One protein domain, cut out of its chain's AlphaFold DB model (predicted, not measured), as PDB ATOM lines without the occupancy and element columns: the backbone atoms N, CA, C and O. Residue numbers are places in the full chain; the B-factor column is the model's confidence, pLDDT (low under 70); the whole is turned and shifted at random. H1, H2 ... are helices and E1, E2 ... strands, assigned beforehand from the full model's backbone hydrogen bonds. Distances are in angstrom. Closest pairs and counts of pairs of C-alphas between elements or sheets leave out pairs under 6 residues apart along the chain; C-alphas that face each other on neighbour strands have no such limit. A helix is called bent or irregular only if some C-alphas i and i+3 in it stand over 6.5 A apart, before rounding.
ATOM      1  N   ILE A  87      16.512  34.127 -23.690       87.31
ATOM      2  CA  ILE A  87      16.320  33.373 -22.452       87.31
ATOM      3  C   ILE A  87      17.675  32.972 -21.867       87.31
ATOM      4  O   ILE A  87      18.520  32.369 -22.524       87.31
ATOM      5  N   PHE A  88      17.883  33.333 -20.612       88.81
ATOM      6  CA  PHE A  88      19.007  32.941 -19.791       88.81
ATOM      7  C   PHE A  88      18.616  31.755 -18.917       88.81
ATOM      8  O   PHE A  88      17.702  31.840 -18.095       88.81
ATOM      9  N   MET A  89      19.340  30.659 -19.079       84.25
ATOM     10  CA  MET A  89      19.198  29.459 -18.280       84.25
ATOM     11  C   MET A  89      20.215  29.450 -17.151       84.25
ATOM     12  O   MET A  89      21.427  29.376 -17.380       84.25
ATOM     13  N   ASN A  90      19.702  29.456 -15.927       77.94
ATOM     14  CA  ASN A  90      20.488  29.282 -14.720       77.94
ATOM     15  C   ASN A  90      20.060  27.971 -14.057       77.94
ATOM     16  O   ASN A  90      19.182  27.976 -13.196       77.94
ATOM     17  N   ALA A  91      20.595  26.859 -14.563       66.94
ATOM     18  CA  ALA A  91      20.140  25.529 -14.190       66.94
ATOM     19  C   ALA A  91      21.273  24.499 -14.162       66.94
ATOM     20  O   ALA A  91      22.091  24.420 -15.086       66.94
ATOM     21  N   TYR A  92      21.257  23.667 -13.119       62.25
ATOM     22  CA  TYR A  92      22.127  22.508 -12.957       62.25
ATOM     23  C   TYR A  92      21.590  21.327 -13.778       62.25
ATOM     24  O   TYR A  92      20.549  20.758 -13.455       62.25
ATOM     25  N   GLY A  93      22.268  20.964 -14.868       54.97
ATOM     26  CA  GLY A  93      21.962  19.742 -15.627       54.97
ATOM     27  C   GLY A  93      20.610  19.702 -16.355       54.97
ATOM     28  O   GLY A  93      20.276  18.665 -16.923       54.97
ATOM     29  N   SER A  94      19.824  20.789 -16.386       52.91
ATOM     30  CA  SER A  94      18.592  20.813 -17.178       52.91
ATOM     31  C   SER A  94      18.936  20.984 -18.657       52.91
ATOM     32  O   SER A  94      19.269  22.079 -19.118       52.91
ATOM     33  N   THR A  95      18.845  19.907 -19.424       51.38
ATOM     34  CA  THR A  95      18.936  19.977 -20.878       51.38
ATOM     35  C   THR A  95      17.644  20.582 -21.426       51.38
ATOM     36  O   THR A  95      16.677  19.872 -21.687       51.38
ATOM     37  N   LEU A  96      17.623  21.902 -21.635       52.34
ATOM     38  CA  LEU A  96      16.817  22.448 -22.736       52.34
ATOM     39  C   LEU A  96      17.412  22.019 -24.092       52.34
ATOM     40  O   LEU A  96      16.718  22.033 -25.103       52.34
ATOM     41  N   SER A  97      18.679  21.581 -24.108       43.03
ATOM     42  CA  SER A  97      19.355  20.985 -25.260       43.03
ATOM     43  C   SER A  97      18.681  19.670 -25.674       43.03
ATOM     44  O   SER A  97      18.898  18.632 -25.048       43.03
ATOM     45  N   GLY A  98      17.864  19.704 -26.725       39.78
ATOM     46  CA  GLY A  98      17.317  18.502 -27.364       39.78
ATOM     47  C   GLY A  98      15.795  18.379 -27.359       39.78
ATOM     48  O   GLY A  98      15.274  17.421 -27.922       39.78
ATOM     49  N   SER A  99      15.067  19.330 -26.773       43.94
ATOM     50  CA  SER A  99      13.647  19.504 -27.108       43.94
ATOM     51  C   SER A  99      13.536  20.540 -28.227       43.94
ATOM     52  O   SER A  99      14.313  21.492 -28.201       43.94
ATOM     53  N   PRO A 100      12.621  20.398 -29.204       45.50
ATOM     54  CA  PRO A 100      12.360  21.451 -30.180       45.50
ATOM     55  C   PRO A 100      11.932  22.705 -29.413       45.50
ATOM     56  O   PRO A 100      10.848  22.782 -28.835       45.50
ATOM     57  N   LEU A 101      12.872  23.637 -29.292       51.47
ATOM     58  CA  LEU A 101      12.756  24.794 -28.427       51.47
ATOM     59  C   LEU A 101      11.838  25.816 -29.089       51.47
ATOM     60  O   LEU A 101      12.127  26.282 -30.188       51.47
ATOM     61  N   ILE A 102      10.747  26.113 -28.376       53.56
ATOM     62  CA  ILE A 102      10.067  27.403 -28.229       53.56
ATOM     63  C   ILE A 102      10.176  28.313 -29.466       53.56
ATOM     64  O   ILE A 102      11.229  28.887 -29.735       53.56
ATOM     65  N   ASP A 103       9.068  28.565 -30.165       51.59
ATOM     66  CA  ASP A 103       9.075  29.427 -31.358       51.59
ATOM     67  C   ASP A 103       9.527  30.882 -31.100       51.59
ATOM     68  O   ASP A 103       9.948  31.556 -32.039       51.59
ATOM     69  N   CYS A 104       9.493  31.359 -29.848       59.09
ATOM     70  CA  CYS A 104       9.590  32.783 -29.492       59.09
ATOM     71  C   CYS A 104      10.994  33.332 -29.124       59.09
ATOM     72  O   CYS A 104      11.365  34.360 -29.687       59.09
ATOM     73  N   PRO A 105      11.791  32.756 -28.195       60.62
ATOM     74  CA  PRO A 105      13.131  33.260 -27.911       60.62
ATOM     75  C   PRO A 105      14.088  32.880 -29.047       60.62
ATOM     76  O   PRO A 105      14.248  31.709 -29.397       60.62
ATOM     77  N   LEU A 106      14.736  33.892 -29.617       67.88
ATOM     78  CA  LEU A 106      15.709  33.750 -30.699       67.88
ATOM     79  C   LEU A 106      17.084  33.316 -30.181       67.88
ATOM     80  O   LEU A 106      17.874  32.754 -30.936       67.88
ATOM     81  N   GLN A 107      17.378  33.562 -28.900       80.38
ATOM     82  CA  GLN A 107      18.673  33.264 -28.306       80.38
ATOM     83  C   GLN A 107      18.546  32.593 -26.937       80.38
ATOM     84  O   GLN A 107      17.882  33.099 -26.032       80.38
ATOM     85  N   ILE A 108      19.261  31.484 -26.762       83.56
ATOM     86  CA  ILE A 108      19.387  30.781 -25.484       83.56
ATOM     87  C   ILE A 108      20.805  30.991 -24.970       83.56
ATOM     88  O   ILE A 108      21.771  30.661 -25.656       83.56
ATOM     89  N   ILE A 109      20.931  31.541 -23.765       87.31
ATOM     90  CA  ILE A 109      22.207  31.726 -23.073       87.31
ATOM     91  C   ILE A 109      22.226  30.828 -21.845       87.31
ATOM     92  O   ILE A 109      21.297  30.860 -21.044       87.31
ATOM     93  N   TRP A 110      23.296  30.065 -21.655       84.38
ATOM     94  CA  TRP A 110      23.441  29.148 -20.530       84.38
ATOM     95  C   TRP A 110      24.665  29.479 -19.677       84.38
ATOM     96  O   TRP A 110      25.728  29.816 -20.205       84.38
ATOM     97  N   ASN A 111      24.504  29.388 -18.352       83.94
ATOM     98  CA  ASN A 111      25.594  29.519 -17.390       83.94
ATOM     99  C   ASN A 111      26.287  28.173 -17.139       83.94
ATOM    100  O   ASN A 111      25.801  27.343 -16.369       83.94
ATOM    101  N   LYS A 112      27.454  27.974 -17.754       75.25
ATOM    102  CA  LYS A 112      28.196  26.707 -17.689       75.25
ATOM    103  C   LYS A 112      28.994  26.527 -16.392       75.25
ATOM    104  O   LYS A 112      29.366  25.405 -16.058       75.25
ATOM    105  N   GLN A 113      29.224  27.597 -15.624       70.69
ATOM    106  CA  GLN A 113      29.966  27.518 -14.355       70.69
ATOM    107  C   GLN A 113      29.215  26.769 -13.247       70.69
ATOM    108  O   GLN A 113      29.836  26.337 -12.280       70.69
ATOM    109  N   LEU A 114      27.899  26.588 -13.380       65.12
ATOM    110  CA  LEU A 114      27.094  25.910 -12.365       65.12
ATOM    111  C   LEU A 114      27.252  24.387 -12.359       65.12
ATOM    112  O   LEU A 114      26.912  23.768 -11.361       65.12
ATOM    113  N   LEU A 115      27.810  23.773 -13.407       63.06
ATOM    114  CA  LEU A 115      27.962  22.313 -13.512       63.06
ATOM    115  C   LEU A 115      29.042  21.704 -12.593       63.06
ATOM    116  O   LEU A 115      29.371  20.532 -12.732       63.06
ATOM    117  N   GLY A 116      29.599  22.471 -11.650       53.78
ATOM    118  CA  GLY A 116      30.471  21.969 -10.578       53.78
ATOM    119  C   GLY A 116      31.875  21.522 -11.008       53.78
ATOM    120  O   GLY A 116      32.768  21.422 -10.166       53.78
ATOM    121  N   GLU A 117      32.119  21.306 -12.297       56.31
ATOM    122  CA  GLU A 117      33.455  21.051 -12.824       56.31
ATOM    123  C   GLU A 117      34.173  22.363 -13.154       56.31
ATOM    124  O   GLU A 117      33.551  23.363 -13.512       56.31
ATOM    125  N   ARG A 118      35.506  22.368 -13.014       57.59
ATOM    126  CA  ARG A 118      36.405  23.506 -13.277       57.59
ATOM    127  C   ARG A 118      36.378  23.910 -14.757       57.59
ATOM    128  O   ARG A 118      37.341  23.693 -15.488       57.59
ATOM    129  N   TYR A 119      35.279  24.492 -15.212       66.06
ATOM    130  CA  TYR A 119      35.162  25.029 -16.551       66.06
ATOM    131  C   TYR A 119      35.946  26.342 -16.633       66.06
ATOM    132  O   TYR A 119      35.641  27.314 -15.943       66.06
ATOM    133  N   THR A 120      36.983  26.357 -17.469       63.59
ATOM    134  CA  THR A 120      37.899  27.494 -17.659       63.59
ATOM    135  C   THR A 120      37.509  28.402 -18.830       63.59
ATOM    136  O   THR A 120      38.240  29.340 -19.146       63.59
ATOM    137  N   GLY A 121      36.380  28.132 -19.495       68.81
ATOM    138  CA  GLY A 121      35.875  28.943 -20.604       68.81
ATOM    139  C   GLY A 121      34.960  30.090 -20.163       68.81
ATOM    140  O   GLY A 121      34.810  30.387 -18.978       68.81
ATOM    141  N   ALA A 122      34.331  30.749 -21.141       76.94
ATOM    142  CA  ALA A 122      33.422  31.861 -20.879       76.94
ATOM    143  C   ALA A 122      32.196  31.392 -20.071       76.94
ATOM    144  O   ALA A 122      31.534  30.445 -20.488       76.94
ATOM    145  N   PRO A 123      31.841  32.055 -18.954       79.75
ATOM    146  CA  PRO A 123      30.782  31.582 -18.056       79.75
ATOM    147  C   PRO A 123      29.421  31.460 -18.742       79.75
ATOM    148  O   PRO A 123      28.617  30.603 -18.385       79.75
ATOM    149  N   LEU A 124      29.188  32.317 -19.734       87.00
ATOM    150  CA  LEU A 124      27.958  32.410 -20.494       87.00
ATOM    151  C   LEU A 124      28.220  31.975 -21.931       87.00
ATOM    152  O   LEU A 124      29.076  32.552 -22.609       87.00
ATOM    153  N   VAL A 125      27.453  30.996 -22.398       86.31
ATOM    154  CA  VAL A 125      27.529  30.484 -23.768       86.31
ATOM    155  C   VAL A 125      26.177  30.588 -24.455       86.31
ATOM    156  O   VAL A 125      25.142  30.365 -23.830       86.31
ATOM    157  N   SER A 126      26.183  30.943 -25.738       87.69
ATOM    158  CA  SER A 126      24.991  30.884 -26.582       87.69
ATOM    159  C   SER A 126      24.814  29.459 -27.084       87.69
ATOM    160  O   SER A 126      25.785  28.828 -27.507       87.69
ATOM    161  N   LEU A 127      23.581  28.969 -27.071       83.56
ATOM    162  CA  LEU A 127      23.221  27.656 -27.592       83.56
ATOM    163  C   LEU A 127      22.430  27.797 -28.890       83.56
ATOM    164  O   LEU A 127      21.633  28.723 -29.050       83.56
ATOM    165  N   ASP A 128      22.657  26.861 -29.801       78.25
ATOM    166  CA  ASP A 128      21.829  26.636 -30.971       78.25
ATOM    167  C   ASP A 128      20.461  26.113 -30.527       78.25
ATOM    168  O   ASP A 128      20.368  25.177 -29.729       78.25
ATOM    169  N   ARG A 129      19.395  26.734 -31.029       73.31
ATOM    170  CA  ARG A 129      18.027  26.457 -30.582       73.31
ATOM    171  C   ARG A 129      17.550  25.061 -30.985       73.31
ATOM    172  O   ARG A 129      16.786  24.446 -30.254       73.31
ATOM    173  N   GLU A 130      17.972  24.562 -32.140       71.25
ATOM    174  CA  GLU A 130      17.465  23.298 -32.681       71.25
ATOM    175  C   GLU A 130      18.274  22.107 -32.174       71.25
ATOM    176  O   GLU A 130      17.728  21.068 -31.804       71.25
ATOM    177  N   THR A 131      19.592  22.268 -32.130       73.44
ATOM    178  CA  THR A 131      20.537  21.190 -31.833       73.44
ATOM    179  C   THR A 131      21.052  21.227 -30.397       73.44
ATOM    180  O   THR A 131      21.656  20.257 -29.940       73.44
ATOM    181  N   GLY A 132      20.856  22.335 -29.674       74.38
ATOM    182  CA  GLY A 132      21.426  22.551 -28.342       74.38
ATOM    183  C   GLY A 132      22.949  22.722 -28.338       74.38
ATOM    184  O   GLY A 132      23.561  22.714 -27.271       74.38
ATOM    185  N   ARG A 133      23.581  22.845 -29.513       79.75
ATOM    186  CA  ARG A 133      25.035  22.952 -29.660       79.75
ATOM    187  C   ARG A 133      25.543  24.315 -29.188       79.75
ATOM    188  O   ARG A 133      24.943  25.340 -29.477       79.75
ATOM    189  N   GLU A 134      26.696  24.345 -28.525       83.50
ATOM    190  CA  GLU A 134      27.358  25.604 -28.164       83.50
ATOM    191  C   GLU A 134      27.805  26.375 -29.417       83.50
ATOM    192  O   GLU A 134      28.569  25.862 -30.239       83.50
ATOM    193  N   LEU A 135      27.342  27.621 -29.542       85.06
ATOM    194  CA  LEU A 135      27.725  28.554 -30.608       85.06
ATOM    195  C   LEU A 135      28.935  29.413 -30.217       85.06
ATOM    196  O   LEU A 135      29.649  29.910 -31.085       85.06
ATOM    197  N   GLY A 136      29.184  29.578 -28.913       86.44
ATOM    198  CA  GLY A 136      30.329  30.313 -28.376       86.44
ATOM    199  C   GLY A 136      29.973  31.224 -27.198       86.44
ATOM    200  O   GLY A 136      28.853  31.160 -26.684       86.44
ATOM    201  N   PRO A 137      30.919  32.069 -26.746       89.44
ATOM    202  CA  PRO A 137      30.706  33.014 -25.653       89.44
ATOM    203  C   PRO A 137      29.554  33.985 -25.928       89.44
ATOM    204  O   PRO A 137      29.409  34.490 -27.040       89.44
ATOM    205  N   ALA A 138      28.780  34.298 -24.895       88.94
ATOM    206  CA  ALA A 138      27.654  35.220 -24.976       88.94
ATOM    207  C   ALA A 138      27.720  36.304 -23.895       88.94
ATOM    208  O   ALA A 138      28.427  36.185 -22.895       88.94
ATOM    209  N   LYS A 139      26.947  37.374 -24.094       90.38
ATOM    210  CA  LYS A 139      26.690  38.405 -23.085       90.38
ATOM    211  C   LYS A 139      25.190  38.517 -22.878       90.38
ATOM    212  O   LYS A 139      24.435  38.442 -23.843       90.38
ATOM    213  N   LEU A 140      24.774  38.711 -21.628       89.25
ATOM    214  CA  LEU A 140      23.371  38.968 -21.328       89.25
ATOM    215  C   LEU A 140      22.979  40.356 -21.851       89.25
ATOM    216  O   LEU A 140      23.709  41.321 -21.599       89.25
ATOM    217  N   PRO A 141      21.851  40.481 -22.566       90.25
ATOM    218  CA  PRO A 141      21.309  41.784 -22.923       90.25
ATOM    219  C   PRO A 141      20.751  42.492 -21.681       90.25
ATOM    220  O   PRO A 141      20.577  41.892 -20.623       90.25
ATOM    221  N   ALA A 142      20.410  43.775 -21.815       90.00
ATOM    222  CA  ALA A 142      19.829  44.555 -20.718       90.00
ATOM    223  C   ALA A 142      18.455  44.031 -20.255       90.00
ATOM    224  O   ALA A 142      18.058  44.279 -19.120       90.00
ATOM    225  N   LYS A 143      17.725  43.324 -21.129       89.38
ATOM    226  CA  LYS A 143      16.413  42.738 -20.846       89.38
ATOM    227  C   LYS A 143      16.355  41.303 -21.367       89.38
ATOM    228  O   LYS A 143      16.599  41.088 -22.550       89.38
ATOM    229  N   TYR A 144      16.029  40.342 -20.510       90.25
ATOM    230  CA  TYR A 144      15.996  38.911 -20.836       90.25
ATOM    231  C   TYR A 144      15.023  38.149 -19.933       90.25
ATOM    232  O   TYR A 144      14.637  38.622 -18.864       90.25
ATOM    233  N   LEU A 145      14.635  36.948 -20.355       89.56
ATOM    234  CA  LEU A 145      13.947  35.995 -19.488       89.56
ATOM    235  C   LEU A 145      14.972  35.172 -18.717       89.56
ATOM    236  O   LEU A 145      15.901  34.653 -19.318       89.56
ATOM    237  N   LYS A 146      14.811  35.013 -17.408       91.00
ATOM    238  CA  LYS A 146      15.625  34.114 -16.588       91.00
ATOM    239  C   LYS A 146      14.792  32.901 -16.204       91.00
ATOM    240  O   LYS A 146      13.799  33.058 -15.499       91.00
ATOM    241  N   LEU A 147      15.230  31.716 -16.620       88.62
ATOM    242  CA  LEU A 147      14.729  30.445 -16.107       88.62
ATOM    243  C   LEU A 147      15.659  29.962 -14.994       88.62
ATOM    244  O   LEU A 147      16.846  29.728 -15.237       88.62
ATOM    245  N   SER A 148      15.110  29.801 -13.794       87.56
ATOM    246  CA  SER A 148      15.802  29.200 -12.653       87.56
ATOM    247  C   SER A 148      15.150  27.864 -12.307       87.56
ATOM    248  O   SER A 148      13.925  27.738 -12.353       87.56
ATOM    249  N   THR A 149      15.959  26.864 -11.966       83.50
ATOM    250  CA  THR A 149      15.491  25.511 -11.627       83.50
ATOM    251  C   THR A 149      15.949  25.097 -10.240       83.50
ATOM    252  O   THR A 149      17.064  25.435  -9.869       83.50
ATOM    253  N   TYR A 150      15.153  24.303  -9.526       78.62
ATOM    254  CA  TYR A 150      15.470  23.634  -8.256       78.62
ATOM    255  C   TYR A 150      16.326  24.467  -7.282       78.62
ATOM    256  O   TYR A 150      15.790  25.276  -6.524       78.62
ATOM    257  N   SER A 151      17.652  24.298  -7.313       73.06
ATOM    258  CA  SER A 151      18.624  24.981  -6.450       73.06
ATOM    259  C   SER A 151      18.768  26.477  -6.722       73.06
ATOM    260  O   SER A 151      19.186  27.221  -5.842       73.06
ATOM    261  N   ASP A 152      18.435  26.916  -7.931       77.69
ATOM    262  CA  ASP A 152      18.649  28.282  -8.408       77.69
ATOM    263  C   ASP A 152      17.408  29.176  -8.263       77.69
ATOM    264  O   ASP A 152      17.487  30.383  -8.514       77.69
ATOM    265  N   SER A 153      16.260  28.599  -7.885       82.44
ATOM    266  CA  SER A 153      15.034  29.355  -7.612       82.44
ATOM    267  C   SER A 153      15.205  30.206  -6.356       82.44
ATOM    268  O   SER A 153      15.559  29.701  -5.288       82.44
ATOM    269  N   VAL A 154      14.908  31.502  -6.458       85.19
ATOM    270  CA  VAL A 154      14.924  32.415  -5.299       85.19
ATOM    271  C   VAL A 154      13.657  32.225  -4.463       85.19
ATOM    272  O   VAL A 154      13.643  32.464  -3.256       85.19
ATOM    273  N   ILE A 155      12.586  31.770  -5.111       86.38
ATOM    274  CA  ILE A 155      11.316  31.444  -4.480       86.38
ATOM    275  C   ILE A 155      11.363  29.979  -4.052       86.38
ATOM    276  O   ILE A 155      11.465  29.081  -4.889       86.38
ATOM    277  N   GLN A 156      11.296  29.746  -2.744       86.19
ATOM    278  CA  GLN A 156      11.305  28.408  -2.165       86.19
ATOM    279  C   GLN A 156       9.937  28.092  -1.556       86.19
ATOM    280  O   GLN A 156       9.356  28.954  -0.888       86.19
ATOM    281  N   PRO A 157       9.412  26.876  -1.768       85.56
ATOM    282  CA  PRO A 157       8.189  26.439  -1.114       85.56
ATOM    283  C   PRO A 157       8.402  26.369   0.412       85.56
ATOM    284  O   PRO A 157       9.520  26.103   0.874       85.56
ATOM    285  N   PRO A 158       7.348  26.558   1.225       85.25
ATOM    286  CA  PRO A 158       7.427  26.373   2.673       85.25
ATOM    287  C   PRO A 158       7.966  24.977   3.003       85.25
ATOM    288  O   PRO A 158       7.561  24.007   2.370       85.25
ATOM    289  N   GLY A 159       8.874  24.842   3.970       82.12
ATOM    290  CA  GLY A 159       9.482  23.544   4.310       82.12
ATOM    291  C   GLY A 159      10.564  23.046   3.339       82.12
ATOM    292  O   GLY A 159      11.182  22.021   3.614       82.12
ATOM    293  N   GLY A 160      10.849  23.788   2.264       77.75
ATOM    294  CA  GLY A 160      11.891  23.459   1.291       77.75
ATOM    295  C   GLY A 160      11.465  22.419   0.246       77.75
ATOM    296  O   GLY A 160      10.353  21.890   0.294       77.75
ATOM    297  N   PRO A 161      12.324  22.149  -0.750       69.12
ATOM    298  CA  PRO A 161      12.023  21.186  -1.799       69.12
ATOM    299  C   PRO A 161      12.125  19.747  -1.262       69.12
ATOM    300  O   PRO A 161      13.111  19.375  -0.624       69.12
ATOM    301  N   SER A 162      11.096  18.930  -1.505       69.56
ATOM    302  CA  SER A 162      11.069  17.523  -1.089       69.56
ATOM    303  C   SER A 162      11.848  16.639  -2.070       69.56
ATOM    304  O   SER A 162      12.005  16.979  -3.242       69.56
ATOM    305  N   SER A 163      12.296  15.455  -1.639       66.25
ATOM    306  CA  SER A 163      12.981  14.489  -2.523       66.25
ATOM    307  C   SER A 163      12.105  13.961  -3.667       66.25
ATOM    308  O   SER A 163      12.622  13.382  -4.617       66.25
ATOM    309  N   TYR A 164      10.786  14.146  -3.572       63.12
ATOM    310  CA  TYR A 164       9.796  13.749  -4.577       63.12
ATOM    311  C   TYR A 164       9.279  14.939  -5.398       63.12
ATOM    312  O   TYR A 164       8.236  14.828  -6.044       63.12
ATOM    313  N   SER A 165       9.967  16.082  -5.343       68.88
ATOM    314  CA  SER A 165       9.530  17.301  -6.020       68.88
ATOM    315  C   SER A 165      10.041  17.410  -7.455       68.88
ATOM    316  O   SER A 165      11.118  16.922  -7.808       68.88
ATOM    317  N   LEU A 166       9.239  18.068  -8.293       74.81
ATOM    318  CA  LEU A 166       9.664  18.588  -9.589       74.81
ATOM    319  C   LEU A 166       9.570  20.109  -9.554       74.81
ATOM    320  O   LEU A 166       8.587  20.684  -9.079       74.81
ATOM    321  N   GLY A 167      10.623  20.763 -10.040       74.31
ATOM    322  CA  GLY A 167      10.848  22.170  -9.731       74.31
ATOM    323  C   GLY A 167      11.324  22.372  -8.280       74.31
ATOM    324  O   GLY A 167      11.696  21.409  -7.620       74.31
ATOM    325  N   PRO A 168      11.350  23.607  -7.764       85.38
ATOM    326  CA  PRO A 168      10.699  24.777  -8.337       85.38
ATOM    327  C   PRO A 168      11.302  25.213  -9.676       85.38
ATOM    328  O   PRO A 168      12.519  25.207  -9.855       85.38
ATOM    329  N   PHE A 169      10.438  25.576 -10.621       87.12
ATOM    330  CA  PHE A 169      10.815  26.309 -11.825       87.12
ATOM    331  C   PHE A 169      10.300  27.731 -11.706       87.12
ATOM    332  O   PHE A 169       9.133  27.967 -11.399       87.12
ATOM    333  N   GLU A 170      11.188  28.677 -11.958       89.94
ATOM    334  CA  GLU A 170      10.916  30.094 -11.816       89.94
ATOM    335  C   GLU A 170      11.274  30.788 -13.125       89.94
ATOM    336  O   GLU A 170      12.437  30.771 -13.538       89.94
ATOM    337  N   LEU A 171      10.283  31.402 -13.777       89.56
ATOM    338  CA  LEU A 171      10.504  32.247 -14.944       89.56
ATOM    339  C   LEU A 171      10.339  33.709 -14.539       89.56
ATOM    340  O   LEU A 171       9.261  34.140 -14.122       89.56
ATOM    341  N   ARG A 172      11.408  34.490 -14.685       92.19
ATOM    342  CA  ARG A 172      11.419  35.926 -14.381       92.19
ATOM    343  C   ARG A 172      11.742  36.734 -15.625       92.19
ATOM    344  O   ARG A 172      12.555  36.322 -16.447       92.19
ATOM    345  N   LEU A 173      11.144  37.910 -15.745       91.19
ATOM    346  CA  LEU A 173      11.549  38.929 -16.701       91.19
ATOM    347  C   LEU A 173      12.516  39.880 -16.000       91.19
ATOM    348  O   LEU A 173      12.100  40.636 -15.122       91.19
ATOM    349  N   ILE A 174      13.776  39.849 -16.420       91.88
ATOM    350  CA  ILE A 174      14.823  40.737 -15.924       91.88
ATOM    351  C   ILE A 174      14.985  41.893 -16.902       91.88
ATOM    352  O   ILE A 174      15.068  41.686 -18.113       91.88
ATOM    353  N   GLY A 175      15.019  43.115 -16.383       89.62
ATOM    354  CA  GLY A 175      15.267  44.331 -17.141       89.62
ATOM    355  C   GLY A 175      15.910  45.417 -16.274       89.62
ATOM    356  O   GLY A 175      16.038  45.238 -15.064       89.62
ATOM    357  N   PRO A 176      16.277  46.565 -16.867       86.19
ATOM    358  CA  PRO A 176      16.957  47.648 -16.154       86.19
ATOM    359  C   PRO A 176      16.125  48.248 -15.010       86.19
ATOM    360  O   PRO A 176      16.685  48.745 -14.041       86.19
ATOM    361  N   GLU A 177      14.797  48.188 -15.110       83.00
ATOM    362  CA  GLU A 177      13.882  48.833 -14.161       83.00
ATOM    363  C   GLU A 177      13.061  47.843 -13.332       83.00
ATOM    364  O   GLU A 177      12.346  48.247 -12.416       83.00
ATOM    365  N   ALA A 178      13.109  46.547 -13.655       80.25
ATOM    366  CA  ALA A 178      12.279  45.572 -12.969       80.25
ATOM    367  C   ALA A 178      12.806  44.142 -13.075       80.25
ATOM    368  O   ALA A 178      13.275  43.700 -14.124       80.25
ATOM    369  N   ASP A 179      12.601  43.411 -11.985       91.44
ATOM    370  CA  ASP A 179      12.716  41.966 -11.898       91.44
ATOM    371  C   ASP A 179      11.334  41.415 -11.528       91.44
ATOM    372  O   ASP A 179      10.884  41.520 -10.385       91.44
ATOM    373  N   ASN A 180      10.617  40.918 -12.535       92.12
ATOM    374  CA  ASN A 180       9.229  40.502 -12.386       92.12
ATOM    375  C   ASN A 180       9.108  38.990 -12.504       92.12
ATOM    376  O   ASN A 180       9.511  38.417 -13.514       92.12
ATOM    377  N   LEU A 181       8.454  38.363 -11.527       92.31
ATOM    378  CA  LEU A 181       8.021  36.980 -11.656       92.31
ATOM    379  C   LEU A 181       6.948  36.888 -12.743       92.31
ATOM    380  O   LEU A 181       5.881  37.494 -12.624       92.31
ATOM    381  N   VAL A 182       7.246  36.140 -13.798       89.50
ATOM    382  CA  VAL A 182       6.289  35.837 -14.861       89.50
ATOM    383  C   VAL A 182       5.445  34.658 -14.418       89.50
ATOM    384  O   VAL A 182       4.222  34.750 -14.341       89.50
ATOM    385  N   ASP A 183       6.114  33.551 -14.113       90.06
ATOM    386  CA  ASP A 183       5.453  32.323 -13.723       90.06
ATOM    387  C   ASP A 183       6.347  31.494 -12.809       90.06
ATOM    388  O   ASP A 183       7.568  31.652 -12.753       90.06
ATOM    389  N   TYR A 184       5.696  30.616 -12.067       89.62
ATOM    390  CA  TYR A 184       6.304  29.750 -11.080       89.62
ATOM    391  C   TYR A 184       5.569  28.422 -11.089       89.62
ATOM    392  O   TYR A 184       4.332  28.402 -11.035       89.62
ATOM    393  N   MET A 185       6.344  27.344 -11.119       86.88
ATOM    394  CA  MET A 185       5.852  25.986 -11.028       86.88
ATOM    395  C   MET A 185       6.538  25.245  -9.893       86.88
ATOM    396  O   MET A 185       7.762  25.242  -9.785       86.88
ATOM    397  N   TYR A 186       5.740  24.556  -9.086       85.69
ATOM    398  CA  TYR A 186       6.228  23.632  -8.076       85.69
ATOM    399  C   TYR A 186       5.285  22.440  -7.976       85.69
ATOM    400  O   TYR A 186       4.061  22.607  -7.923       85.69
ATOM    401  N   GLU A 187       5.864  21.247  -7.960       82.12
ATOM    402  CA  GLU A 187       5.150  19.998  -7.753       82.12
ATOM    403  C   GLU A 187       5.721  19.270  -6.544       82.12
ATOM    404  O   GLU A 187       6.927  19.042  -6.449       82.12
ATOM    405  N   GLU A 188       4.830  18.867  -5.645       84.38
ATOM    406  CA  GLU A 188       5.153  18.038  -4.491       84.38
ATOM    407  C   GLU A 188       4.209  16.833  -4.450       84.38
ATOM    408  O   GLU A 188       2.988  16.970  -4.580       84.38
ATOM    409  N   ALA A 189       4.764  15.637  -4.261       83.75
ATOM    410  CA  ALA A 189       3.972  14.454  -3.960       83.75
ATOM    411  C   ALA A 189       3.561  14.485  -2.484       83.75
ATOM    412  O   ALA A 189       4.412  14.391  -1.601       83.75
ATOM    413  N   ILE A 190       2.259  14.613  -2.222       84.94
ATOM    414  CA  ILE A 190       1.729  14.576  -0.859       84.94
ATOM    415  C   ILE A 190       1.085  13.220  -0.619       84.94
ATOM    416  O   ILE A 190       0.063  12.877  -1.229       84.94
ATOM    417  N   ASP A 191       1.678  12.472   0.304       84.19
ATOM    418  CA  ASP A 191       1.159  11.187   0.734       84.19
ATOM    419  C   ASP A 191      -0.087  11.372   1.590       84.19
ATOM    420  O   ASP A 191      -0.146  12.181   2.515       84.19
ATOM    421  N   SER A 192      -1.116  10.601   1.267       86.50
ATOM    422  CA  SER A 192      -2.320  10.519   2.081       86.50
ATOM    423  C   SER A 192      -2.831   9.087   2.107       86.50
ATOM    424  O   SER A 192      -2.619   8.335   1.152       86.50
ATOM    425  N   PRO A 193      -3.491   8.676   3.192       84.38
ATOM    426  CA  PRO A 193      -4.011   7.328   3.275       84.38
ATOM    427  C   PRO A 193      -5.189   7.119   2.310       84.38
ATOM    428  O   PRO A 193      -6.083   7.959   2.213       84.38
ATOM    429  N   THR A 194      -5.205   5.983   1.605       78.38
ATOM    430  CA  THR A 194      -6.233   5.678   0.583       78.38
ATOM    431  C   THR A 194      -7.374   4.834   1.130       78.38
ATOM    432  O   THR A 194      -8.516   4.955   0.693       78.38
ATOM    433  N   PHE A 195      -7.058   3.949   2.072       77.50
ATOM    434  CA  PHE A 195      -7.999   2.993   2.640       77.50
ATOM    435  C   PHE A 195      -8.337   3.351   4.084       77.50
ATOM    436  O   PHE A 195      -7.539   4.032   4.734       77.50
ATOM    437  N   PRO A 196      -9.469   2.857   4.621       73.94
ATOM    438  CA  PRO A 196      -9.806   3.004   6.032       73.94
ATOM    439  C   PRO A 196      -8.643   2.592   6.954       73.94
ATOM    440  O   PRO A 196      -7.892   1.694   6.571       73.94
ATOM    441  N   PRO A 197      -8.530   3.164   8.169       71.06
ATOM    442  CA  PRO A 197      -7.440   2.960   9.146       71.06
ATOM    443  C   PRO A 197      -6.976   1.511   9.346       71.06
ATOM    444  O   PRO A 197      -5.797   1.222   9.532       71.06
ATOM    445  N   VAL A 198      -7.925   0.579   9.277       68.94
ATOM    446  CA  VAL A 198      -7.712  -0.865   9.464       68.94
ATOM    447  C   VAL A 198      -6.928  -1.494   8.301       68.94
ATOM    448  O   VAL A 198      -6.261  -2.506   8.475       68.94
ATOM    449  N   LEU A 199      -6.987  -0.881   7.118       67.75
ATOM    450  CA  LEU A 199      -6.346  -1.315   5.873       67.75
ATOM    451  C   LEU A 199      -5.173  -0.408   5.461       67.75
ATOM    452  O   LEU A 199      -4.570  -0.596   4.409       67.75
ATOM    453  N   THR A 200      -4.838   0.611   6.252       61.22
ATOM    454  CA  THR A 200      -3.909   1.671   5.819       61.22
ATOM    455  C   THR A 200      -2.443   1.295   5.930       61.22
ATOM    456  O   THR A 200      -1.604   1.897   5.269       61.22
ATOM    457  N   TRP A 201      -2.127   0.245   6.688       59.06
ATOM    458  CA  TRP A 201      -0.786  -0.342   6.692       59.06
ATOM    459  C   TRP A 201      -0.339  -0.794   5.292       59.06
ATOM    460  O   TRP A 201       0.856  -0.914   5.052       59.06
ATOM    461  N   VAL A 202      -1.283  -1.012   4.366       58.12
ATOM    462  CA  VAL A 202      -1.030  -1.559   3.025       58.12
ATOM    463  C   VAL A 202      -1.340  -0.592   1.877       58.12
ATOM    464  O   VAL A 202      -1.169  -0.970   0.721       58.12
ATOM    465  N   GLY A 203      -1.766   0.652   2.139       63.84
ATOM    466  CA  GLY A 203      -2.104   1.558   1.037       63.84
ATOM    467  C   GLY A 203      -2.088   3.043   1.369       63.84
ATOM    468  O   GLY A 203      -3.033   3.598   1.936       63.84
ATOM    469  N   TRP A 204      -1.023   3.675   0.895       76.31
ATOM    470  CA  TRP A 204      -0.853   5.116   0.791       76.31
ATOM    471  C   TRP A 204      -0.966   5.508  -0.679       76.31
ATOM    472  O   TRP A 204      -0.525   4.764  -1.555       76.31
ATOM    473  N   ILE A 205      -1.579   6.655  -0.958       79.06
ATOM    474  CA  ILE A 205      -1.559   7.260  -2.286       79.06
ATOM    475  C   ILE A 205      -0.757   8.546  -2.215       79.06
ATOM    476  O   ILE A 205      -1.122   9.496  -1.516       79.06
ATOM    477  N   SER A 206       0.322   8.572  -2.983       76.50
ATOM    478  CA  SER A 206       1.048   9.790  -3.298       76.50
ATOM    479  C   SER A 206       0.256  10.519  -4.372       76.50
ATOM    480  O   SER A 206       0.182  10.069  -5.518       76.50
ATOM    481  N   LYS A 207      -0.407  11.617  -4.002       76.06
ATOM    482  CA  LYS A 207      -1.066  12.480  -4.985       76.06
ATOM    483  C   LYS A 207      -0.123  13.634  -5.305       76.06
ATOM    484  O   LYS A 207       0.149  14.423  -4.397       76.06
ATOM    485  N   PRO A 208       0.369  13.752  -6.551       69.62
ATOM    486  CA  PRO A 208       1.115  14.932  -6.941       69.62
ATOM    487  C   PRO A 208       0.179  16.131  -6.860       69.62
ATOM    488  O   PRO A 208      -0.917  16.121  -7.428       69.62
ATOM    489  N   ILE A 209       0.598  17.154  -6.126       70.81
ATOM    490  CA  ILE A 209      -0.011  18.468  -6.218       70.81
ATOM    491  C   ILE A 209       0.957  19.325  -6.994       70.81
ATOM    492  O   ILE A 209       1.972  19.799  -6.491       70.81
ATOM    493  N   ALA A 210       0.623  19.439  -8.261       62.03
ATOM    494  CA  ALA A 210       1.399  20.132  -9.242       62.03
ATOM    495  C   ALA A 210       0.647  21.430  -9.544       62.03
ATOM    496  O   ALA A 210      -0.534  21.415  -9.907       62.03
ATOM    497  N   TYR A 211       1.321  22.554  -9.350       61.47
ATOM    498  CA  TYR A 211       0.826  23.847  -9.782       61.47
ATOM    499  C   TYR A 211       1.876  24.474 -10.714       61.47
ATOM    500  O   TYR A 211       2.762  25.140 -10.176       61.47
ATOM    501  N   PRO A 212       1.851  24.393 -12.071       58.28
ATOM    502  CA  PRO A 212       1.269  23.530 -13.126       58.28
ATOM    503  C   PRO A 212       1.175  22.001 -12.933       58.28
ATOM    504  O   PRO A 212       1.943  21.552 -12.097       58.28
ATOM    505  N   PRO A 213       0.475  21.160 -13.748       62.91
ATOM    506  CA  PRO A 213       0.738  19.708 -13.798       62.91
ATOM    507  C   PRO A 213       2.183  19.408 -14.227       62.91
ATOM    508  O   PRO A 213       2.816  20.267 -14.837       62.91
ATOM    509  N   LYS A 214       2.684  18.199 -13.928       65.00
ATOM    510  CA  LYS A 214       4.053  17.741 -14.217       65.00
ATOM    511  C   LYS A 214       4.514  18.121 -15.624       65.00
ATOM    512  O   LYS A 214       4.072  17.532 -16.608       65.00
ATOM    513  N   LYS A 215       5.434  19.078 -15.695       71.50
ATOM    514  CA  LYS A 215       6.018  19.595 -16.936       71.50
ATOM    515  C   LYS A 215       7.525  19.473 -16.889       71.50
ATOM    516  O   LYS A 215       8.141  19.653 -15.837       71.50
ATOM    517  N   SER A 216       8.125  19.190 -18.036       76.50
ATOM    518  CA  SER A 216       9.555  19.428 -18.200       76.50
ATOM    519  C   SER A 216       9.842  20.941 -18.139       76.50
ATOM    520  O   SER A 216       8.931  21.748 -18.348       76.50
ATOM    521  N   PRO A 217      11.090  21.369 -17.874       76.88
ATOM    522  CA  PRO A 217      11.456  22.783 -17.953       76.88
ATOM    523  C   PRO A 217      11.080  23.432 -19.296       76.88
ATOM    524  O   PRO A 217      10.653  24.582 -19.320       76.88
ATOM    525  N   SER A 218      11.196  22.693 -20.405       75.00
ATOM    526  CA  SER A 218      10.796  23.145 -21.742       75.00
ATOM    527  C   SER A 218       9.284  23.317 -21.863       75.00
ATOM    528  O   SER A 218       8.843  24.356 -22.346       75.00
ATOM    529  N   ASP A 219       8.488  22.355 -21.388       77.50
ATOM    530  CA  ASP A 219       7.020  22.457 -21.415       77.50
ATOM    531  C   ASP A 219       6.517  23.609 -20.542       77.50
ATOM    532  O   ASP A 219       5.601  24.329 -20.932       77.50
ATOM    533  N   PHE A 220       7.141  23.813 -19.376       81.62
ATOM    534  CA  PHE A 220       6.846  24.944 -18.500       81.62
ATOM    535  C   PHE A 220       7.069  26.268 -19.232       81.62
ATOM    536  O   PHE A 220       6.147  27.072 -19.316       81.62
ATOM    537  N   VAL A 221       8.251  26.466 -19.827       80.62
ATOM    538  CA  VAL A 221       8.539  27.688 -20.588       80.62
ATOM    539  C   VAL A 221       7.579  27.840 -21.768       80.62
ATOM    540  O   VAL A 221       6.994  28.906 -21.926       80.62
ATOM    541  N   ASN A 222       7.370  26.796 -22.572       77.38
ATOM    542  CA  ASN A 222       6.471  26.842 -23.728       77.38
ATOM    543  C   ASN A 222       5.054  27.279 -23.341       77.38
ATOM    544  O   ASN A 222       4.480  28.157 -23.980       77.38
ATOM    545  N   GLU A 223       4.490  26.703 -22.281       79.06
ATOM    546  CA  GLU A 223       3.130  27.033 -21.865       79.06
ATOM    547  C   GLU A 223       3.032  28.427 -21.251       79.06
ATOM    548  O   GLU A 223       2.102  29.168 -21.569       79.06
ATOM    549  N   THR A 224       4.007  28.820 -20.425       82.25
ATOM    550  CA  THR A 224       4.057  30.173 -19.857       82.25
ATOM    551  C   THR A 224       4.158  31.241 -20.950       82.25
ATOM    552  O   THR A 224       3.603  32.330 -20.803       82.25
ATOM    553  N   LEU A 225       4.856  30.945 -22.050       78.62
ATOM    554  CA  LEU A 225       5.003  31.857 -23.185       78.62
ATOM    555  C   LEU A 225       3.823  31.802 -24.176       78.62
ATOM    556  O   LEU A 225       3.696  32.695 -25.015       78.62
ATOM    557  N   GLY A 226       2.933  30.809 -24.062       71.62
ATOM    558  CA  GLY A 226       1.759  30.636 -24.920       71.62
ATOM    559  C   GLY A 226       2.089  30.520 -26.418       71.62
ATOM    560  O   GLY A 226       3.205  30.206 -26.815       71.62
ATOM    561  N   ASN A 227       1.107  30.821 -27.278       52.97
ATOM    562  CA  ASN A 227       1.278  30.846 -28.745       52.97
ATOM    563  C   ASN A 227       1.943  32.138 -29.267       52.97
ATOM    564  O   ASN A 227       1.997  32.356 -30.476       52.97
ATOM    565  N   CYS A 228       2.334  33.053 -28.376       57.88
ATOM    566  CA  CYS A 228       2.633  34.444 -28.695       57.88
ATOM    567  C   CYS A 228       3.322  35.144 -27.509       57.88
ATOM    568  O   CYS A 228       2.717  35.329 -26.462       57.88
ATOM    569  N   ALA A 229       4.391  35.873 -27.784       42.59
ATOM    570  CA  ALA A 229       4.127  37.247 -28.198       42.59
ATOM    571  C   ALA A 229       4.299  37.227 -29.719       42.59
ATOM    572  O   ALA A 229       5.269  36.642 -30.179       42.59
ATOM    573  N   GLN A 230       3.335  37.729 -30.497       38.84
ATOM    574  CA  GLN A 230       3.276  37.542 -31.959       38.84
ATOM    575  C   GLN A 230       4.639  37.670 -32.676       38.84
ATOM    576  O   GLN A 230       5.443  38.524 -32.289       38.84
TER     577      GLN A 230
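What this domain is: This is residues 87 to 230 of the 239 residues of an uncharacterized protein of Rhizobium sp. BK696 (UniProt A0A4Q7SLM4). One strongly twisted sheet of eight strands is drawn out into a long arm, in which the later part of E7 and E8 run side by side to H2 at the tip. H3 packs slantwise on one face of the sheet, near E6 and E7, while H1, directly after E2, only grazes the sheet. The printed part has 144 residues, with three named helices and eight named strands in the order E1 E2 H1 E3 E4 E5 E6 E7 H2 E8 H3. The sheet is mixed, in the order E4 E3 E2 E1 E5 E6 E7 E8, and the class is mixed, helices and strands. The whole is loose and elongated, with a radius of gyration of the C-alphas of 18.2 A and spans of 62 by 40 by 31 A.

How they stand to each other: E1, residues 87 to 90, is parallel to E2, residues 107 to 111, with N 89 and O 109 2.8 A apart, within hydrogen-bond range. H1, residues 112 to 115, only grazes the sheet with residues 112 to 114. E3, residues 124 to 127, is antiparallel to E2 at 139 degrees, N 110 to O 125 being 2.9 A. It forms a hairpin with the edge strand E4, residues 134 to 137, with N 135 to O 126 at 2.8 A. E5, residues 144 to 149, is parallel to E1 at 31 degrees, with N 88 to O 145 at 2.7 A. E5, E6, residues 166 to 174, and E7, residues 179 to 193, form a meander, each strand the antiparallel neighbour of the one before; both successive pairs are hairpins, with N 146 to O 172 at 2.8 A and N 169 to O 185 at 2.8 A. E7 bends by 53 degrees at residue 182. H2, residues 197 to 202, only grazes the sheet, and only just is on it, with 5 pairs of C-alphas within 10 A. E8, residues 204 to 211, is the other edge strand, antiparallel to E7, with N 205 to O 192 at 2.9 A. H3, residues 217 to 225, is on the sheet at a height of 8.7 A, over E6 and only just over E7, on which 3 of its C-alphas fall; on the local plane it stands at 42 degrees to E6, slantwise to the strands. The closest C-alphas of H3 and E7 are those of Thr 224 and Asp 183, 6.6 A apart. In H3 every O i to N i+4 pair is within hydrogen-bond range; in H2 0 of 2 are, beside 2 of 3 O i to N i+3 pairs, and H1 is too short for an i+4 pair.

Where its parts are: E1 begins at C-alpha 87, (16.320, 33.373, -22.452). E5 is 16.3 A long, E6 23.6 A, E7 41.3 A and E8 21.6 A. E7 ends at C-alpha 193, (-4.011, 7.328, 3.275). H2 is irregular, with C-alphas 198 and 201 7.5 A apart. H3 is 12.3 A long and ends at C-alpha 225, (5.003, 31.857, -23.185).

The domain as a whole: The two C-alphas farthest apart are those of Pro 137 and Val 198, at 62.1 A. The printed part has no cut; the links E1 to E2 and E5 to E6 are long, with 16 residues each. The mean pLDDT of the printed part is 75.3, and 45 residues are under 70, among them residues 91 to 106, 114 to 121 and 227 to 230.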